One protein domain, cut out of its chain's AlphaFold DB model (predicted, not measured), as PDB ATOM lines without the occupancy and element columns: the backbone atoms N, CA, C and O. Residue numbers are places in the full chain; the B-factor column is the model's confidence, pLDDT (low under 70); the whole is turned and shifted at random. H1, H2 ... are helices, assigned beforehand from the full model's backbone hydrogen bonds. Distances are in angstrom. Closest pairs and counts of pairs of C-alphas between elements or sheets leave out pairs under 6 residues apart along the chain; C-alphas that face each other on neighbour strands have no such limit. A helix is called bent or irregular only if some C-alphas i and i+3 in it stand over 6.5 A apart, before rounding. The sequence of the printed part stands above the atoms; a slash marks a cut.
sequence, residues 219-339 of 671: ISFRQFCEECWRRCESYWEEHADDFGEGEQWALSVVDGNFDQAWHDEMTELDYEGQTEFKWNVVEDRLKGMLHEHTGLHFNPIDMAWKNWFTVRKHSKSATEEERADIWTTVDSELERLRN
ATOM      1  N   ILE A 219     141.753 -17.200-251.111       96.00
ATOM      2  CA  ILE A 219     140.446 -17.611-250.559       96.00
ATOM      3  C   ILE A 219     140.231 -16.964-249.192       96.00
ATOM      4  O   ILE A 219     139.148 -16.469-248.901       96.00
ATOM      5  N   SER A 220     141.257 -16.971-248.341       94.88
ATOM      6  CA  SER A 220     141.145 -16.425-246.988       94.88
ATOM      7  C   SER A 220     141.015 -14.897-246.980       94.88
ATOM      8  O   SER A 220     140.320 -14.374-246.113       94.88
ATOM      9  N   PHE A 221     141.648 -14.207-247.936       96.50
ATOM     10  CA  PHE A 221     141.549 -12.756-248.131       96.50
ATOM     11  C   PHE A 221     140.159 -12.379-248.646       96.50
ATOM     12  O   PHE A 221     139.485 -11.565-248.022       96.50
ATOM     13  N   ARG A 222     139.679 -13.047-249.704       97.00
ATOM     14  CA  ARG A 222     138.332 -12.817-250.239       97.00
ATOM     15  C   ARG A 222     137.259 -13.043-249.185       97.00
ATOM     16  O   ARG A 222     136.390 -12.203-249.036       97.00
ATOM     17  N   GLN A 223     137.366 -14.118-248.402       95.62
ATOM     18  CA  GLN A 223     136.429 -14.393-247.308       95.62
ATOM     19  C   GLN A 223     136.418 -13.307-246.228       95.62
ATOM     20  O   GLN A 223     135.363 -13.038-245.672       95.62
ATOM     21  N   PHE A 224     137.568 -12.704-245.906       96.38
ATOM     22  CA  PHE A 224     137.594 -11.569-244.983       96.38
ATOM     23  C   PHE A 224     136.867 -10.363-245.584       96.38
ATOM     24  O   PHE A 224     136.020  -9.772-244.921       96.38
ATOM     25  N   CYS A 225     137.187 -10.010-246.832       97.12
ATOM     26  CA  CYS A 225     136.580  -8.864-247.503       97.12
ATOM     27  C   CYS A 225     135.067  -9.046-247.680       97.12
ATOM     28  O   CYS A 225     134.320  -8.116-247.406       97.12
ATOM     29  N   GLU A 226     134.624 -10.244-248.062       96.31
ATOM     30  CA  GLU A 226     133.211 -10.605-248.220       96.31
ATOM     31  C   GLU A 226     132.459 -10.516-246.886       96.31
ATOM     32  O   GLU A 226     131.376  -9.942-246.823       96.31
ATOM     33  N   GLU A 227     133.045 -11.020-245.793       95.62
ATOM     34  CA  GLU A 227     132.435 -10.937-244.459       95.62
ATOM     35  C   GLU A 227     132.367  -9.487-243.958       95.62
ATOM     36  O   GLU A 227     131.350  -9.073-243.407       95.62
ATOM     37  N   CYS A 228     133.422  -8.696-244.190       95.50
ATOM     38  CA  CYS A 228     133.441  -7.270-243.867       95.50
ATOM     39  C   CYS A 228     132.355  -6.512-244.648       95.50
ATOM     40  O   CYS A 228     131.577  -5.763-244.058       95.50
ATOM     41  N   TRP A 229     132.259  -6.763-245.959       96.25
ATOM     42  CA  TRP A 229     131.248  -6.174-246.834       96.25
ATOM     43  C   TRP A 229     129.837  -6.514-246.360       96.25
ATOM     44  O   TRP A 229     129.044  -5.615-246.097       96.25
ATOM     45  N   ARG A 230     129.548  -7.806-246.163       95.75
ATOM     46  CA  ARG A 230     128.239  -8.295-245.715       95.75
ATOM     47  C   ARG A 230     127.852  -7.750-244.344       95.75
ATOM     48  O   ARG A 230     126.675  -7.514-244.073       95.75
ATOM     49  N   ARG A 231     128.830  -7.564-243.458       94.44
ATOM     50  CA  ARG A 231     128.604  -6.955-242.148       94.44
ATOM     51  C   ARG A 231     128.195  -5.490-242.276       94.44
ATOM     52  O   ARG A 231     127.247  -5.083-241.611       94.44
ATOM     53  N   CYS A 232     128.870  -4.727-243.135       93.31
ATOM     54  CA  CYS A 232     128.494  -3.345-243.430       93.31
ATOM     55  C   CYS A 232     127.106  -3.279-244.080       93.31
ATOM     56  O   CYS A 232     126.274  -2.493-243.647       93.31
ATOM     57  N   GLU A 233     126.836  -4.147-245.060       93.94
ATOM     58  CA  GLU A 233     125.536  -4.280-245.730       93.94
ATOM     59  C   GLU A 233     124.418  -4.513-244.707       93.94
ATOM     60  O   GLU A 233     123.491  -3.716-244.612       93.94
ATOM     61  N   SER A 234     124.569  -5.537-243.861       93.62
ATOM     62  CA  SER A 234     123.578  -5.883-242.833       93.62
ATOM     63  C   SER A 234     123.359  -4.736-241.840       93.62
ATOM     64  O   SER A 234     122.229  -4.465-241.446       93.62
ATOM     65  N   TYR A 235     124.429  -4.036-241.443       93.00
ATOM     66  CA  TYR A 235     124.329  -2.889-240.542       93.00
ATOM     67  C   TYR A 235     123.529  -1.738-241.166       93.00
ATOM     68  O   TYR A 235     122.696  -1.136-240.488       93.00
ATOM     69  N   TRP A 236     123.759  -1.430-242.445       92.88
ATOM     70  CA  TRP A 236     123.038  -0.363-243.137       92.88
ATOM     71  C   TRP A 236     121.589  -0.741-243.453       92.88
ATOM     72  O   TRP A 236     120.715   0.118-243.372       92.88
ATOM     73  N   GLU A 237     121.302  -2.014-243.734       91.75
ATOM     74  CA  GLU A 237     119.927  -2.508-243.876       91.75
ATOM     75  C   GLU A 237     119.126  -2.389-242.569       91.75
ATOM     76  O   GLU A 237     117.957  -1.997-242.589       91.75
ATOM     77  N   GLU A 238     119.743  -2.699-241.423       90.50
ATOM     78  CA  GLU A 238     119.108  -2.570-240.103       90.50
ATOM     79  C   GLU A 238     118.816  -1.111-239.723       90.50
ATOM     80  O   GLU A 238     117.852  -0.852-239.000       90.50
ATOM     81  N   HIS A 239     119.611  -0.173-240.238       89.75
ATOM     82  CA  HIS A 239     119.527   1.261-239.951       89.75
ATOM     83  C   HIS A 239     119.094   2.081-241.168       89.75
ATOM     84  O   HIS A 239     119.485   3.235-241.336       89.75
ATOM     85  N   ALA A 240     118.253   1.485-242.015       87.62
ATOM     86  CA  ALA A 240     117.717   2.132-243.210       87.62
ATOM     87  C   ALA A 240     116.834   3.365-242.919       87.62
ATOM     88  O   ALA A 240     116.387   4.046-243.844       87.62
ATOM     89  N   ASP A 241     116.528   3.629-241.648       85.69
ATOM     90  CA  ASP A 241     115.786   4.791-241.173       85.69
ATOM     91  C   ASP A 241     116.657   6.041-240.973       85.69
ATOM     92  O   ASP A 241     116.138   7.150-241.132       85.69
ATOM     93  N   ASP A 242     117.947   5.882-240.661       84.06
ATOM     94  CA  ASP A 242     118.892   6.986-240.461       84.06
ATOM     95  C   ASP A 242     120.338   6.572-240.785       84.06
ATOM     96  O   ASP A 242     120.989   5.839-240.035       84.06
ATOM     97  N   PHE A 243     120.853   7.082-241.907       83.19
ATOM     98  CA  PHE A 243     122.198   6.776-242.395       83.19
ATOM     99  C   PHE A 243     123.292   7.719-241.863       83.19
ATOM    100  O   PHE A 243     124.474   7.394-241.984       83.19
ATOM    101  N   GLY A 244     122.942   8.872-241.282       85.12
ATOM    102  CA  GLY A 244     123.927   9.867-240.838       85.12
ATOM    103  C   GLY A 244     124.890  10.337-241.943       85.12
ATOM    104  O   GLY A 244     124.479  10.605-243.070       85.12
ATOM    105  N   GLU A 245     126.190  10.421-241.633       82.81
ATOM    106  CA  GLU A 245     127.250  10.702-242.625       82.81
ATOM    107  C   GLU A 245     127.557   9.486-243.522       82.81
ATOM    108  O   GLU A 245     128.260   9.611-244.524       82.81
ATOM    109  N   GLY A 246     127.015   8.313-243.185       84.38
ATOM    110  CA  GLY A 246     127.230   7.046-243.875       84.38
ATOM    111  C   GLY A 246     126.465   6.860-245.188       84.38
ATOM    112  O   GLY A 246     126.733   5.890-245.894       84.38
ATOM    113  N   GLU A 247     125.536   7.756-245.544       86.12
ATOM    114  CA  GLU A 247     124.568   7.572-246.647       86.12
ATOM    115  C   GLU A 247     125.218   7.186-247.989       86.12
ATOM    116  O   GLU A 247     124.754   6.269-248.669       86.12
ATOM    117  N   GLN A 248     126.328   7.837-248.357       86.31
ATOM    118  CA  GLN A 248     127.038   7.554-249.610       86.31
ATOM    119  C   GLN A 248     127.561   6.109-249.670       86.31
ATOM    120  O   GLN A 248     127.479   5.458-250.715       86.31
ATOM    121  N   TRP A 249     128.102   5.609-248.562       90.12
ATOM    122  CA  TRP A 249     128.675   4.267-248.484       90.12
ATOM    123  C   TRP A 249     127.614   3.202-248.226       90.12
ATOM    124  O   TRP A 249     127.733   2.101-248.751       90.12
ATOM    125  N   ALA A 250     126.539   3.538-247.510       87.62
ATOM    126  CA  ALA A 250     125.379   2.667-247.357       87.62
ATOM    127  C   ALA A 250     124.820   2.262-248.728       87.62
ATOM    128  O   ALA A 250     124.678   1.074-249.007       87.62
ATOM    129  N   LEU A 251     124.621   3.231-249.630       85.31
ATOM    130  CA  LEU A 251     124.219   2.959-251.014       85.31
ATOM    131  C   LEU A 251     125.279   2.147-251.773       85.31
ATOM    132  O   LEU A 251     124.936   1.206-252.483       85.31
ATOM    133  N   SER A 252     126.566   2.474-251.610       89.25
ATOM    134  CA  SER A 252     127.657   1.752-252.286       89.25
ATOM    135  C   SER A 252     127.733   0.277-251.893       89.25
ATOM    136  O   SER A 252     128.019  -0.560-252.743       89.25
ATOM    137  N   VAL A 253     127.478  -0.049-250.625       90.69
ATOM    138  CA  VAL A 253     127.571  -1.417-250.102       90.69
ATOM    139  C   VAL A 253     126.287  -2.207-250.352       90.69
ATOM    140  O   VAL A 253     126.382  -3.361-250.765       90.69
ATOM    141  N   VAL A 254     125.114  -1.600-250.127       89.75
ATOM    142  CA  VAL A 254     123.799  -2.265-250.230       89.75
ATOM    143  C   VAL A 254     123.371  -2.468-251.686       89.75
ATOM    144  O   VAL A 254     122.905  -3.545-252.042       89.75
ATOM    145  N   ASP A 255     123.567  -1.469-252.554       87.88
ATOM    146  CA  ASP A 255     123.274  -1.608-253.991       87.88
ATOM    147  C   ASP A 255     124.492  -2.115-254.789       87.88
ATOM    148  O   ASP A 255     124.411  -2.350-256.001       87.88
ATOM    149  N   GLY A 256     125.642  -2.250-254.126       88.62
ATOM    150  CA  GLY A 256     126.896  -2.667-254.737       88.62
ATOM    151  C   GLY A 256     126.988  -4.160-255.015       88.62
ATOM    152  O   GLY A 256     126.200  -4.981-254.554       88.62
ATOM    153  N   ASN A 257     128.018  -4.529-255.775       93.44
ATOM    154  CA  ASN A 257     128.360  -5.921-256.026       93.44
ATOM    155  C   ASN A 257     129.797  -6.184-255.575       93.44
ATOM    156  O   ASN A 257     130.746  -5.801-256.263       93.44
ATOM    157  N   PHE A 258     129.937  -6.877-254.443       95.56
ATOM    158  CA  PHE A 258     131.233  -7.281-253.903       95.56
ATOM    159  C   PHE A 258     132.089  -8.036-254.929       95.56
ATOM    160  O   PHE A 258     133.289  -7.788-255.027       95.56
ATOM    161  N   ASP A 259     131.486  -8.929-255.721       94.81
ATOM    162  CA  ASP A 259     132.223  -9.720-256.708       94.81
ATOM    163  C   ASP A 259     132.818  -8.841-257.804       94.81
ATOM    164  O   ASP A 259     133.930  -9.108-258.256       94.81
ATOM    165  N   GLN A 260     132.105  -7.780-258.198       94.69
ATOM    166  CA  GLN A 260     132.596  -6.820-259.181       94.69
ATOM    167  C   GLN A 260     133.718  -5.955-258.598       94.69
ATOM    168  O   GLN A 260     134.769  -5.855-259.218       94.69
ATOM    169  N   ALA A 261     133.543  -5.410-257.389       95.19
ATOM    170  CA  ALA A 261     134.580  -4.610-256.727       95.19
ATOM    171  C   ALA A 261     135.873  -5.421-256.510       95.19
ATOM    172  O   ALA A 261     136.970  -4.974-256.838       95.19
ATOM    173  N   TRP A 262     135.739  -6.666-256.039       96.38
ATOM    174  CA  TRP A 262     136.858  -7.600-255.921       96.38
ATOM    175  C   TRP A 262     137.516  -7.880-257.278       96.38
ATOM    176  O   TRP A 262     138.742  -7.978-257.366       96.38
ATOM    177  N   HIS A 263     136.707  -8.065-258.325       96.00
ATOM    178  CA  HIS A 263     137.198  -8.342-259.668       96.00
ATOM    179  C   HIS A 263     138.021  -7.179-260.224       96.00
ATOM    180  O   HIS A 263     139.125  -7.413-260.715       96.00
ATOM    181  N   ASP A 264     137.515  -5.954-260.108       95.44
ATOM    182  CA  ASP A 264     138.160  -4.756-260.644       95.44
ATOM    183  C   ASP A 264     139.549  -4.550-260.015       95.44
ATOM    184  O   ASP A 264     140.537  -4.405-260.733       95.44
ATOM    185  N   GLU A 265     139.663  -4.685-258.690       95.62
ATOM    186  CA  GLU A 265     140.940  -4.534-257.976       95.62
ATOM    187  C   GLU A 265     141.943  -5.652-258.269       95.62
ATOM    188  O   GLU A 265     143.135  -5.413-258.476       95.62
ATOM    189  N   MET A 266     141.485  -6.905-258.279       96.31
ATOM    190  CA  MET A 266     142.384  -8.043-258.473       96.31
ATOM    191  C   MET A 266     142.854  -8.182-259.922       96.31
ATOM    192  O   MET A 266     143.950  -8.700-260.140       96.31
ATOM    193  N   THR A 267     142.075  -7.709-260.899       95.81
ATOM    194  CA  THR A 267     142.460  -7.742-262.319       95.81
ATOM    195  C   THR A 267     143.654  -6.826-262.596       95.81
ATOM    196  O   THR A 267     144.524  -7.180-263.390       95.81
ATOM    197  N   GLU A 268     143.780  -5.692-261.896       93.94
ATOM    198  CA  GLU A 268     144.958  -4.810-262.014       93.94
ATOM    199  C   GLU A 268     146.271  -5.469-261.561       93.94
ATOM    200  O   GLU A 268     147.368  -5.003-261.889       93.94
ATOM    201  N   LEU A 269     146.164  -6.539-260.776       93.69
ATOM    202  CA  LEU A 269     147.290  -7.278-260.219       93.69
ATOM    203  C   LEU A 269     147.628  -8.534-261.035       93.69
ATOM    204  O   LEU A 269     148.544  -9.256-260.641       93.69
ATOM    205  N   ASP A 270     146.908  -8.805-262.130       95.06
ATOM    206  CA  ASP A 270     147.102  -9.990-262.963       95.06
ATOM    207  C   ASP A 270     148.129  -9.743-264.078       95.06
ATOM    208  O   ASP A 270     147.869  -9.022-265.041       95.06
ATOM    209  N   TYR A 271     149.302 -10.373-263.969       92.38
ATOM    210  CA  TYR A 271     150.370 -10.261-264.964       92.38
ATOM    211  C   TYR A 271     150.785 -11.631-265.517       92.38
ATOM    212  O   TYR A 271     150.840 -12.635-264.804       92.38
ATOM    213  N   GLU A 272     151.131 -11.679-266.805       90.81
ATOM    214  CA  GLU A 272     151.659 -12.890-267.442       90.81
ATOM    215  C   GLU A 272     153.029 -13.276-266.852       90.81
ATOM    216  O   GLU A 272     153.882 -12.428-266.592       90.81
ATOM    217  N   GLY A 273     153.242 -14.573-266.618       88.06
ATOM    218  CA  GLY A 273     154.449 -15.114-265.988       88.06
ATOM    219  C   GLY A 273     154.463 -15.015-264.458       88.06
ATOM    220  O   GLY A 273     155.371 -15.550-263.817       88.06
ATOM    221  N   GLN A 274     153.462 -14.380-263.844       90.25
ATOM    222  CA  GLN A 274     153.382 -14.249-262.397       90.25
ATOM    223  C   GLN A 274     152.861 -15.534-261.743       90.25
ATOM    224  O   GLN A 274     151.744 -15.979-261.987       90.25
ATOM    225  N   THR A 275     153.663 -16.121-260.855       88.81
ATOM    226  CA  THR A 275     153.290 -17.335-260.101       88.81
ATOM    227  C   THR A 275     153.026 -17.076-258.616       88.81
ATOM    228  O   THR A 275     152.426 -17.915-257.939       88.81
ATOM    229  N   GLU A 276     153.438 -15.911-258.111       93.19
ATOM    230  CA  GLU A 276     153.270 -15.476-256.726       93.19
ATOM    231  C   GLU A 276     152.906 -13.987-256.657       93.19
ATOM    232  O   GLU A 276     153.390 -13.165-257.438       93.19
ATOM    233  N   PHE A 277     152.047 -13.628-255.702       92.19
ATOM    234  CA  PHE A 277     151.691 -12.242-255.430       92.19
ATOM    235  C   PHE A 277     152.655 -11.563-254.455       92.19
ATOM    236  O   PHE A 277     153.073 -12.132-253.444       92.19
ATOM    237  N   LYS A 278     152.908 -10.271-254.689       93.50
ATOM    238  CA  LYS A 278     153.471  -9.375-253.669       93.50
ATOM    239  C   LYS A 278     152.388  -9.044-252.647       93.50
ATOM    240  O   LYS A 278     151.666  -8.061-252.785       93.50
ATOM    241  N   TRP A 279     152.274  -9.881-251.620       94.44
ATOM    242  CA  TRP A 279     151.148  -9.858-250.684       94.44
ATOM    243  C   TRP A 279     150.887  -8.527-249.983       94.44
ATOM    244  O   TRP A 279     149.727  -8.232-249.738       94.44
ATOM    245  N   ASN A 280     151.915  -7.725-249.707       93.56
ATOM    246  CA  ASN A 280     151.725  -6.411-249.086       93.56
ATOM    247  C   ASN A 280     150.911  -5.477-249.997       93.56
ATOM    248  O   ASN A 280     150.023  -4.782-249.527       93.56
ATOM    249  N   VAL A 281     151.162  -5.523-251.311       94.94
ATOM    250  CA  VAL A 281     150.429  -4.712-252.294       94.94
ATOM    251  C   VAL A 281     148.987  -5.194-252.416       94.94
ATOM    252  O   VAL A 281     148.075  -4.378-252.434       94.94
ATOM    253  N   VAL A 282     148.775  -6.516-252.461       95.81
ATOM    254  CA  VAL A 282     147.423  -7.101-252.486       95.81
ATOM    255  C   VAL A 282     146.643  -6.688-251.237       95.81
ATOM    256  O   VAL A 282     145.492  -6.286-251.331       95.81
ATOM    257  N   GLU A 283     147.269  -6.779-250.065       95.31
ATOM    258  CA  GLU A 283     146.655  -6.413-248.789       95.31
ATOM    259  C   GLU A 283     146.261  -4.933-248.748       95.31
ATOM    260  O   GLU A 283     145.118  -4.624-248.415       95.31
ATOM    261  N   ASP A 284     147.157  -4.029-249.143       95.44
ATOM    262  CA  ASP A 284     146.869  -2.592-249.166       95.44
ATOM    263  C   ASP A 284     145.764  -2.239-250.170       95.44
ATOM    264  O   ASP A 284     144.873  -1.458-249.839       95.44
ATOM    265  N   ARG A 285     145.764  -2.854-251.363       96.25
ATOM    266  CA  ARG A 285     144.707  -2.672-252.375       96.25
ATOM    267  C   ARG A 285     143.346  -3.134-251.870       96.25
ATOM    268  O   ARG A 285     142.389  -2.372-251.915       96.25
ATOM    269  N   LEU A 286     143.264  -4.336-251.298       97.12
ATOM    270  CA  LEU A 286     142.007  -4.870-250.768       97.12
ATOM    271  C   LEU A 286     141.480  -4.070-249.570       97.12
ATOM    272  O   LEU A 286     140.269  -3.911-249.417       97.12
ATOM    273  N   LYS A 287     142.366  -3.547-248.714       95.88
ATOM    274  CA  LYS A 287     141.970  -2.629-247.635       95.88
ATOM    275  C   LYS A 287     141.512  -1.277-248.182       95.88
ATOM    276  O   LYS A 287     140.549  -0.726-247.657       95.88
ATOM    277  N   GLY A 288     142.167  -0.771-249.226       95.94
ATOM    278  CA  GLY A 288     141.761   0.432-249.953       95.94
ATOM    279  C   GLY A 288     140.366   0.292-250.562       95.94
ATOM    280  O   GLY A 288     139.511   1.128-250.296       95.94
ATOM    281  N   MET A 289     140.104  -0.821-251.247       96.25
ATOM    282  CA  MET A 289     138.789  -1.175-251.791       96.25
ATOM    283  C   MET A 289     137.703  -1.161-250.711       96.25
ATOM    284  O   MET A 289     136.643  -0.563-250.883       96.25
ATOM    285  N   LEU A 290     137.964  -1.802-249.564       96.31
ATOM    286  CA  LEU A 290     137.022  -1.786-248.445       96.31
ATOM    287  C   LEU A 290     136.813  -0.366-247.916       96.31
ATOM    288  O   LEU A 290     135.671   0.017-247.690       96.31
ATOM    289  N   HIS A 291     137.872   0.423-247.742       94.94
ATOM    290  CA  HIS A 291     137.766   1.815-247.301       94.94
ATOM    291  C   HIS A 291     136.903   2.659-248.252       94.94
ATOM    292  O   HIS A 291     136.016   3.377-247.795       94.94
ATOM    293  N   GLU A 292     137.127   2.542-249.560       93.75
ATOM    294  CA  GLU A 292     136.420   3.318-250.579       93.75
ATOM    295  C   GLU A 292     134.927   2.988-250.626       93.75
ATOM    296  O   GLU A 292     134.093   3.895-250.634       93.75
ATOM    297  N   HIS A 293     134.581   1.699-250.593       93.44
ATOM    298  CA  HIS A 293     133.192   1.261-250.693       93.44
ATOM    299  C   HIS A 293     132.422   1.347-249.374       93.44
ATOM    300  O   HIS A 293     131.258   1.734-249.376       93.44
ATOM    301  N   THR A 294     133.047   1.004-248.245       91.69
ATOM    302  CA  THR A 294     132.355   0.936-246.942       91.69
ATOM    303  C   THR A 294     132.447   2.225-246.128       91.69
ATOM    304  O   THR A 294     131.710   2.377-245.156       91.69
ATOM    305  N   GLY A 295     133.362   3.137-246.473       89.00
ATOM    306  CA  GLY A 295     133.626   4.361-245.710       89.00
ATOM    307  C   GLY A 295     134.393   4.139-244.407       89.00
ATOM    308  O   GLY A 295     134.774   5.102-243.739       89.00
ATOM    309  N   LEU A 296     134.661   2.883-244.040       92.50
ATOM    310  CA  LEU A 296     135.426   2.533-242.851       92.50
ATOM    311  C   LEU A 296     136.842   3.091-242.938       92.50
ATOM    312  O   LEU A 296     137.530   2.917-243.943       92.50
ATOM    313  N   HIS A 297     137.330   3.699-241.861       92.50
ATOM    314  CA  HIS A 297     138.723   4.123-241.803       92.50
ATOM    315  C   HIS A 297     139.692   2.923-241.893       92.50
ATOM    316  O   HIS A 297     139.409   1.820-241.418       92.50
ATOM    317  N   PHE A 298     140.887   3.150-242.450       91.38
ATOM    318  CA  PHE A 298     141.892   2.099-242.672       91.38
ATOM    319  C   PHE A 298     142.301   1.364-241.382       91.38
ATOM    320  O   PHE A 298     142.536   0.160-241.398       91.38
ATOM    321  N   ASN A 299     142.365   2.070-240.247       92.38
ATOM    322  CA  ASN A 299     142.797   1.489-238.968       92.38
ATOM    323  C   ASN A 299     141.833   0.402-238.425       92.38
ATOM    324  O   ASN A 299     142.306  -0.702-238.157       92.38
ATOM    325  N   PRO A 300     140.507   0.637-238.312       93.19
ATOM    326  CA  PRO A 300     139.537  -0.427-238.027       93.19
ATOM    327  C   PRO A 300     139.634  -1.643-238.958       93.19
ATOM    328  O   PRO A 300     139.588  -2.775-238.475       93.19
ATOM    329  N   ILE A 301     139.818  -1.422-240.267       94.06
ATOM    330  CA  ILE A 301     139.970  -2.504-241.252       94.06
ATOM    331  C   ILE A 301     141.250  -3.306-240.976       94.06
ATOM    332  O   ILE A 301     141.210  -4.534-240.933       94.06
ATOM    333  N   ASP A 302     142.384  -2.635-240.758       94.00
ATOM    334  CA  ASP A 302     143.674  -3.277-240.477       94.00
ATOM    335  C   ASP A 302     143.658  -4.082-239.166       94.00
ATOM    336  O   ASP A 302     144.193  -5.194-239.101       94.00
ATOM    337  N   MET A 303     142.998  -3.564-238.126       93.06
ATOM    338  CA  MET A 303     142.805  -4.288-236.869       93.06
ATOM    339  C   MET A 303     141.946  -5.543-237.064       93.06
ATOM    340  O   MET A 303     142.360  -6.632-236.656       93.06
ATOM    341  N   ALA A 304     140.797  -5.419-237.737       94.25
ATOM    342  CA  ALA A 304     139.931  -6.556-238.042       94.25
ATOM    343  C   ALA A 304     140.658  -7.605-238.900       94.25
ATOM    344  O   ALA A 304     140.578  -8.801-238.620       94.25
ATOM    345  N   TRP A 305     141.448  -7.163-239.882       94.75
ATOM    346  CA  TRP A 305     142.285  -8.021-240.721       94.75
ATOM    347  C   TRP A 305     143.256  -8.854-239.875       94.75
ATOM    348  O   TRP A 305     143.255 -10.087-239.936       94.75
ATOM    349  N   LYS A 306     144.052  -8.206-239.014       93.19
ATOM    350  CA  LYS A 306     145.016  -8.884-238.128       93.19
ATOM    351  C   LYS A 306     144.334  -9.863-237.169       93.19
ATOM    352  O   LYS A 306     144.813 -10.995-237.003       93.19
ATOM    353  N   ASN A 307     143.212  -9.463-236.574       92.12
ATOM    354  CA  ASN A 307     142.447 -10.307-235.656       92.12
ATOM    355  C   ASN A 307     141.878 -11.536-236.376       92.12
ATOM    356  O   ASN A 307     142.042 -12.659-235.894       92.12
ATOM    357  N   TRP A 308     141.314 -11.361-237.574       92.75
ATOM    358  CA  TRP A 308     140.772 -12.447-238.392       92.75
ATOM    359  C   TRP A 308     141.794 -13.553-238.659       92.75
ATOM    360  O   TRP A 308     141.531 -14.733-238.401       92.75
ATOM    361  N   PHE A 309     142.992 -13.193-239.129       90.62
ATOM    362  CA  PHE A 309     144.030 -14.188-239.414       90.62
ATOM    363  C   PHE A 309     144.594 -14.835-238.143       90.62
ATOM    364  O   PHE A 309     144.921 -16.027-238.160       90.62
ATOM    365  N   THR A 310     144.644 -14.098-237.032       89.31
ATOM    366  CA  THR A 310     145.069 -14.626-235.726       89.31
ATOM    367  C   THR A 310     144.085 -15.672-235.203       89.31
ATOM    368  O   THR A 310     144.484 -16.795-234.881       89.31
ATOM    369  N   VAL A 311     142.788 -15.359-235.210       88.19
ATOM    370  CA  VAL A 311     141.722 -16.276-234.784       88.19
ATOM    371  C   VAL A 311     141.678 -17.511-235.679       88.19
ATOM    372  O   VAL A 311     141.581 -18.641-235.200       88.19
ATOM    373  N   ARG A 312     141.835 -17.341-236.995       84.50
ATOM    374  CA  ARG A 312     141.804 -18.456-237.951       84.50
ATOM    375  C   ARG A 312     142.970 -19.431-237.763       84.50
ATOM    376  O   ARG A 312     142.769 -20.646-237.890       84.50
ATOM    377  N   LYS A 313     144.155 -18.930-237.391       84.81
ATOM    378  CA  LYS A 313     145.331 -19.749-237.044       84.81
ATOM    379  C   LYS A 313     145.054 -20.681-235.859       84.81
ATOM    380  O   LYS A 313     145.511 -21.823-235.865       84.81
ATOM    381  N   HIS A 314     144.250 -20.233-234.896       85.38
ATOM    382  CA  HIS A 314     143.858 -20.995-233.707       85.38
ATOM    383  C   HIS A 314     142.376 -21.414-233.720       85.38
ATOM    384  O   HIS A 314     141.791 -21.685-232.678       85.38
ATOM    385  N   SER A 315     141.776 -21.557-234.907       73.19
ATOM    386  CA  SER A 315     140.327 -21.773-235.095       73.19
ATOM    387  C   SER A 315     139.714 -22.970-234.353       73.19
ATOM    388  O   SER A 315     138.507 -23.000-234.148       73.19
ATOM    389  N   LYS A 316     140.511 -23.966-233.941       74.44
ATOM    390  CA  LYS A 316     140.034 -25.110-233.139       74.44
ATOM    391  C   LYS A 316     139.863 -24.795-231.649       74.44
ATOM    392  O   LYS A 316     139.159 -25.534-230.971       74.44
ATOM    393  N   SER A 317     140.549 -23.773-231.149       75.62
ATOM    394  CA  SER A 317     140.548 -23.362-229.742       75.62
ATOM    395  C   SER A 317     139.941 -21.979-229.522       75.62
ATOM    396  O   SER A 317     139.779 -21.598-228.369       75.62
ATOM    397  N   ALA A 318     139.635 -21.247-230.597       77.19
ATOM    398  CA  ALA A 318     139.097 -19.900-230.506       77.19
ATOM    399  C   ALA A 318     137.685 -19.890-229.902       77.19
ATOM    400  O   ALA A 318     136.830 -20.688-230.309       77.19
ATOM    401  N   THR A 319     137.442 -18.992-228.951       85.25
ATOM    402  CA  THR A 319     136.121 -18.814-228.333       85.25
ATOM    403  C   THR A 319     135.185 -18.021-229.250       85.25
ATOM    404  O   THR A 319     135.605 -17.387-230.216       85.25
ATOM    405  N   GLU A 320     133.878 -18.078-228.984       81.56
ATOM    406  CA  GLU A 320     132.892 -17.289-229.737       81.56
ATOM    407  C   GLU A 320     133.067 -15.779-229.498       81.56
ATOM    408  O   GLU A 320     132.901 -14.995-230.428       81.56
ATOM    409  N   GLU A 321     133.512 -15.393-228.299       82.25
ATOM    410  CA  GLU A 321     133.877 -14.017-227.943       82.25
ATOM    411  C   GLU A 321     135.063 -13.518-228.781       82.25
ATOM    412  O   GLU A 321     134.947 -12.494-229.440       82.25
ATOM    413  N   GLU A 322     136.148 -14.296-228.896       82.69
ATOM    414  CA  GLU A 322     137.306 -13.935-229.733       82.69
ATOM    415  C   GLU A 322     136.939 -13.769-231.219       82.69
ATOM    416  O   GLU A 322     137.585 -13.016-231.947       82.69
ATOM    417  N   ARG A 323     135.904 -14.476-231.694       82.00
ATOM    418  CA  ARG A 323     135.392 -14.338-233.068       82.00
ATOM    419  C   ARG A 323     134.542 -13.082-233.241       82.00
ATOM    420  O   ARG A 323     134.584 -12.491-234.316       82.00
ATOM    421  N   ALA A 324     133.786 -12.689-232.219       82.88
ATOM    422  CA  ALA A 324     133.039 -11.436-232.212       82.88
ATOM    423  C   ALA A 324     133.982 -10.226-232.090       82.88
ATOM    424  O   ALA A 324     133.795  -9.228-232.786       82.88
ATOM    425  N   ASP A 325     135.051 -10.358-231.300       87.81
ATOM    426  CA  ASP A 325     136.049  -9.312-231.061       87.81
ATOM    427  C   ASP A 325     136.743  -8.829-232.340       87.81
ATOM    428  O   ASP A 325     137.136  -7.663-232.412       87.81
ATOM    429  N   ILE A 326     136.832  -9.677-233.376       89.06
ATOM    430  CA  ILE A 326     137.372  -9.316-234.699       89.06
ATOM    431  C   ILE A 326     136.706  -8.048-235.243       89.06
ATOM    432  O   ILE A 326     137.387  -7.204-235.821       89.06
ATOM    433  N   TRP A 327     135.392  -7.921-235.057       93.31
ATOM    434  CA  TRP A 327     134.584  -6.902-235.721       93.31
ATOM    435  C   TRP A 327     134.227  -5.710-234.834       93.31
ATOM    436  O   TRP A 327     133.688  -4.728-235.334       93.31
ATOM    437  N   THR A 328     134.574  -5.744-233.547       90.38
ATOM    438  CA  THR A 328     134.227  -4.694-232.569       90.38
ATOM    439  C   THR A 328     134.641  -3.287-232.999       90.38
ATOM    440  O   THR A 328     133.882  -2.329-232.840       90.38
ATOM    441  N   THR A 329     135.832  -3.147-233.582       89.31
ATOM    442  CA  THR A 329     136.339  -1.863-234.086       89.31
ATOM    443  C   THR A 329     135.633  -1.413-235.358       89.31
ATOM    444  O   THR A 329     135.474  -0.217-235.563       89.31
ATOM    445  N   VAL A 330     135.205  -2.356-236.199       92.00
ATOM    446  CA  VAL A 330     134.427  -2.069-237.412       92.00
ATOM    447  C   VAL A 330     133.025  -1.599-237.031       92.00
ATOM    448  O   VAL A 330     132.578  -0.577-237.532       92.00
ATOM    449  N   ASP A 331     132.374  -2.272-236.081       91.88
ATOM    450  CA  ASP A 331     131.044  -1.885-235.591       91.88
ATOM    451  C   ASP A 331     131.037  -0.496-234.959       91.88
ATOM    452  O   ASP A 331     130.139   0.303-235.208       91.88
ATOM    453  N   SER A 332     132.061  -0.199-234.157       88.69
ATOM    454  CA  SER A 332     132.204   1.115-233.523       88.69
ATOM    455  C   SER A 332     132.383   2.224-234.565       88.69
ATOM    456  O   SER A 332     131.842   3.314-234.409       88.69
ATOM    457  N   GLU A 333     133.105   1.941-235.652       90.12
ATOM    458  CA  GLU A 333     133.307   2.894-236.746       90.12
ATOM    459  C   GLU A 333     132.033   3.098-237.583       90.12
ATOM    460  O   GLU A 333     131.735   4.224-237.973       90.12
ATOM    461  N   LEU A 334     131.241   2.047-237.816       90.38
ATOM    462  CA  LEU A 334     129.927   2.164-238.462       90.38
ATOM    463  C   LEU A 334     128.949   2.997-237.618       90.38
ATOM    464  O   LEU A 334     128.207   3.827-238.146       90.38
ATOM    465  N   GLU A 335     128.986   2.823-236.297       89.31
ATOM    466  CA  GLU A 335     128.216   3.638-235.356       89.31
ATOM    467  C   GLU A 335     128.661   5.106-235.389       89.31
ATOM    468  O   GLU A 335     127.812   5.996-235.423       89.31
ATOM    469  N   ARG A 336     129.972   5.370-235.481       88.81
ATOM    470  CA  ARG A 336     130.523   6.722-235.665       88.81
ATOM    471  C   ARG A 336     130.048   7.365-236.970       88.81
ATOM    472  O   ARG A 336     129.678   8.535-236.957       88.81
ATOM    473  N   LEU A 337     130.058   6.627-238.083       86.94
ATOM    474  CA  LEU A 337     129.590   7.126-239.384       86.94
ATOM    475  C   LEU A 337     128.101   7.488-239.358       86.94
ATOM    476  O   LEU A 337     127.686   8.454-239.996       86.94
ATOM    477  N   ARG A 338     127.298   6.750-238.590       86.19
ATOM    478  CA  ARG A 338     125.897   7.109-238.362       86.19
ATOM    479  C   ARG A 338     125.758   8.319-237.430       86.19
ATOM    480  O   ARG A 338     124.975   9.219-237.706       86.19
ATOM    481  N   ASN A 339     126.514   8.349-236.333       84.19
ATOM    482  CA  ASN A 339     126.389   9.330-235.254       84.19
ATOM    483  C   ASN A 339     127.718  10.075-234.987       84.19
ATOM    484  O   ASN A 339     128.374   9.817-233.973       84.19
TER     485      ASN A 339
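AT A GLANCE: This is residues 219 to 339 of the 671 residues of the protein "ParB family protein of integrating conjugative element (PFGI_1 class)" of Kushneria indalinina DSM 14324 (UniProt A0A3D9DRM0). H1 and H4 run side by side the same way through the core, with H3 folded back beside H4 and H2 at the end where H4 finishes. H5 heads away from that end of H4, and H6 and H7 return along it. Residues 270 to 276 stick out opposite H2. The printed part is compact and all helix: 121 residues with seven named helices, H1 to H7, no named strand, a radius of gyration of the C-alphas of 15.1 A, and spans of 50 by 36 by 20 A.

HOW THE PARTS SIT: H1, residues 219 to 238, touches H4, residues 279 to 294, with residues 225 to 232 alone, at a shallow tilt of 12 degrees; the closest C-alphas, of Cys 232 and Thr 294, are 6.8 A apart. H2, residues 244 to 254, is irregular, with C-alphas 245 and 248 7.7 A apart; it touches residues 293 to 294 of H4 alone, closest at the C-alphas of Trp 249 and Thr 294, 5.2 A. H3, residues 258 to 267, forms a hairpin with H4, closest at the C-alphas of Glu 265 and Arg 285, 7.0 A. H5, residues 298 to 313, touches H4, closest at the C-alphas of His 291 and Phe 298, 6.2 A. H6, residues 320 to 325, forms a hairpin with H5. H7, residues 328 to 338, touches H5 at a shallow tilt of 27 degrees, opposite ways, closest at the C-alphas of Pro 300 and Thr 329, 5.3 A. Every O i to N i+4 pair is within hydrogen-bond range in H1, H3, H4, H5, H6 and H7, and 5 of 7 in H2.

IN THESE COORDINATES: H1 begins at C-alpha 219, (140.446, -17.611, -250.559), and measures 28.1 A; H4 measures 22.0 A and H5 22.8 A. H7 ends at C-alpha 338, (125.897, 7.109, -238.362).

THE WHOLE: The farthest C-alphas, of Asp 241 and Gly 273, are 50.1 A apart. The link H3 to H4 is long, and the printed part has no cut. No printed residue is under 70 in pLDDT.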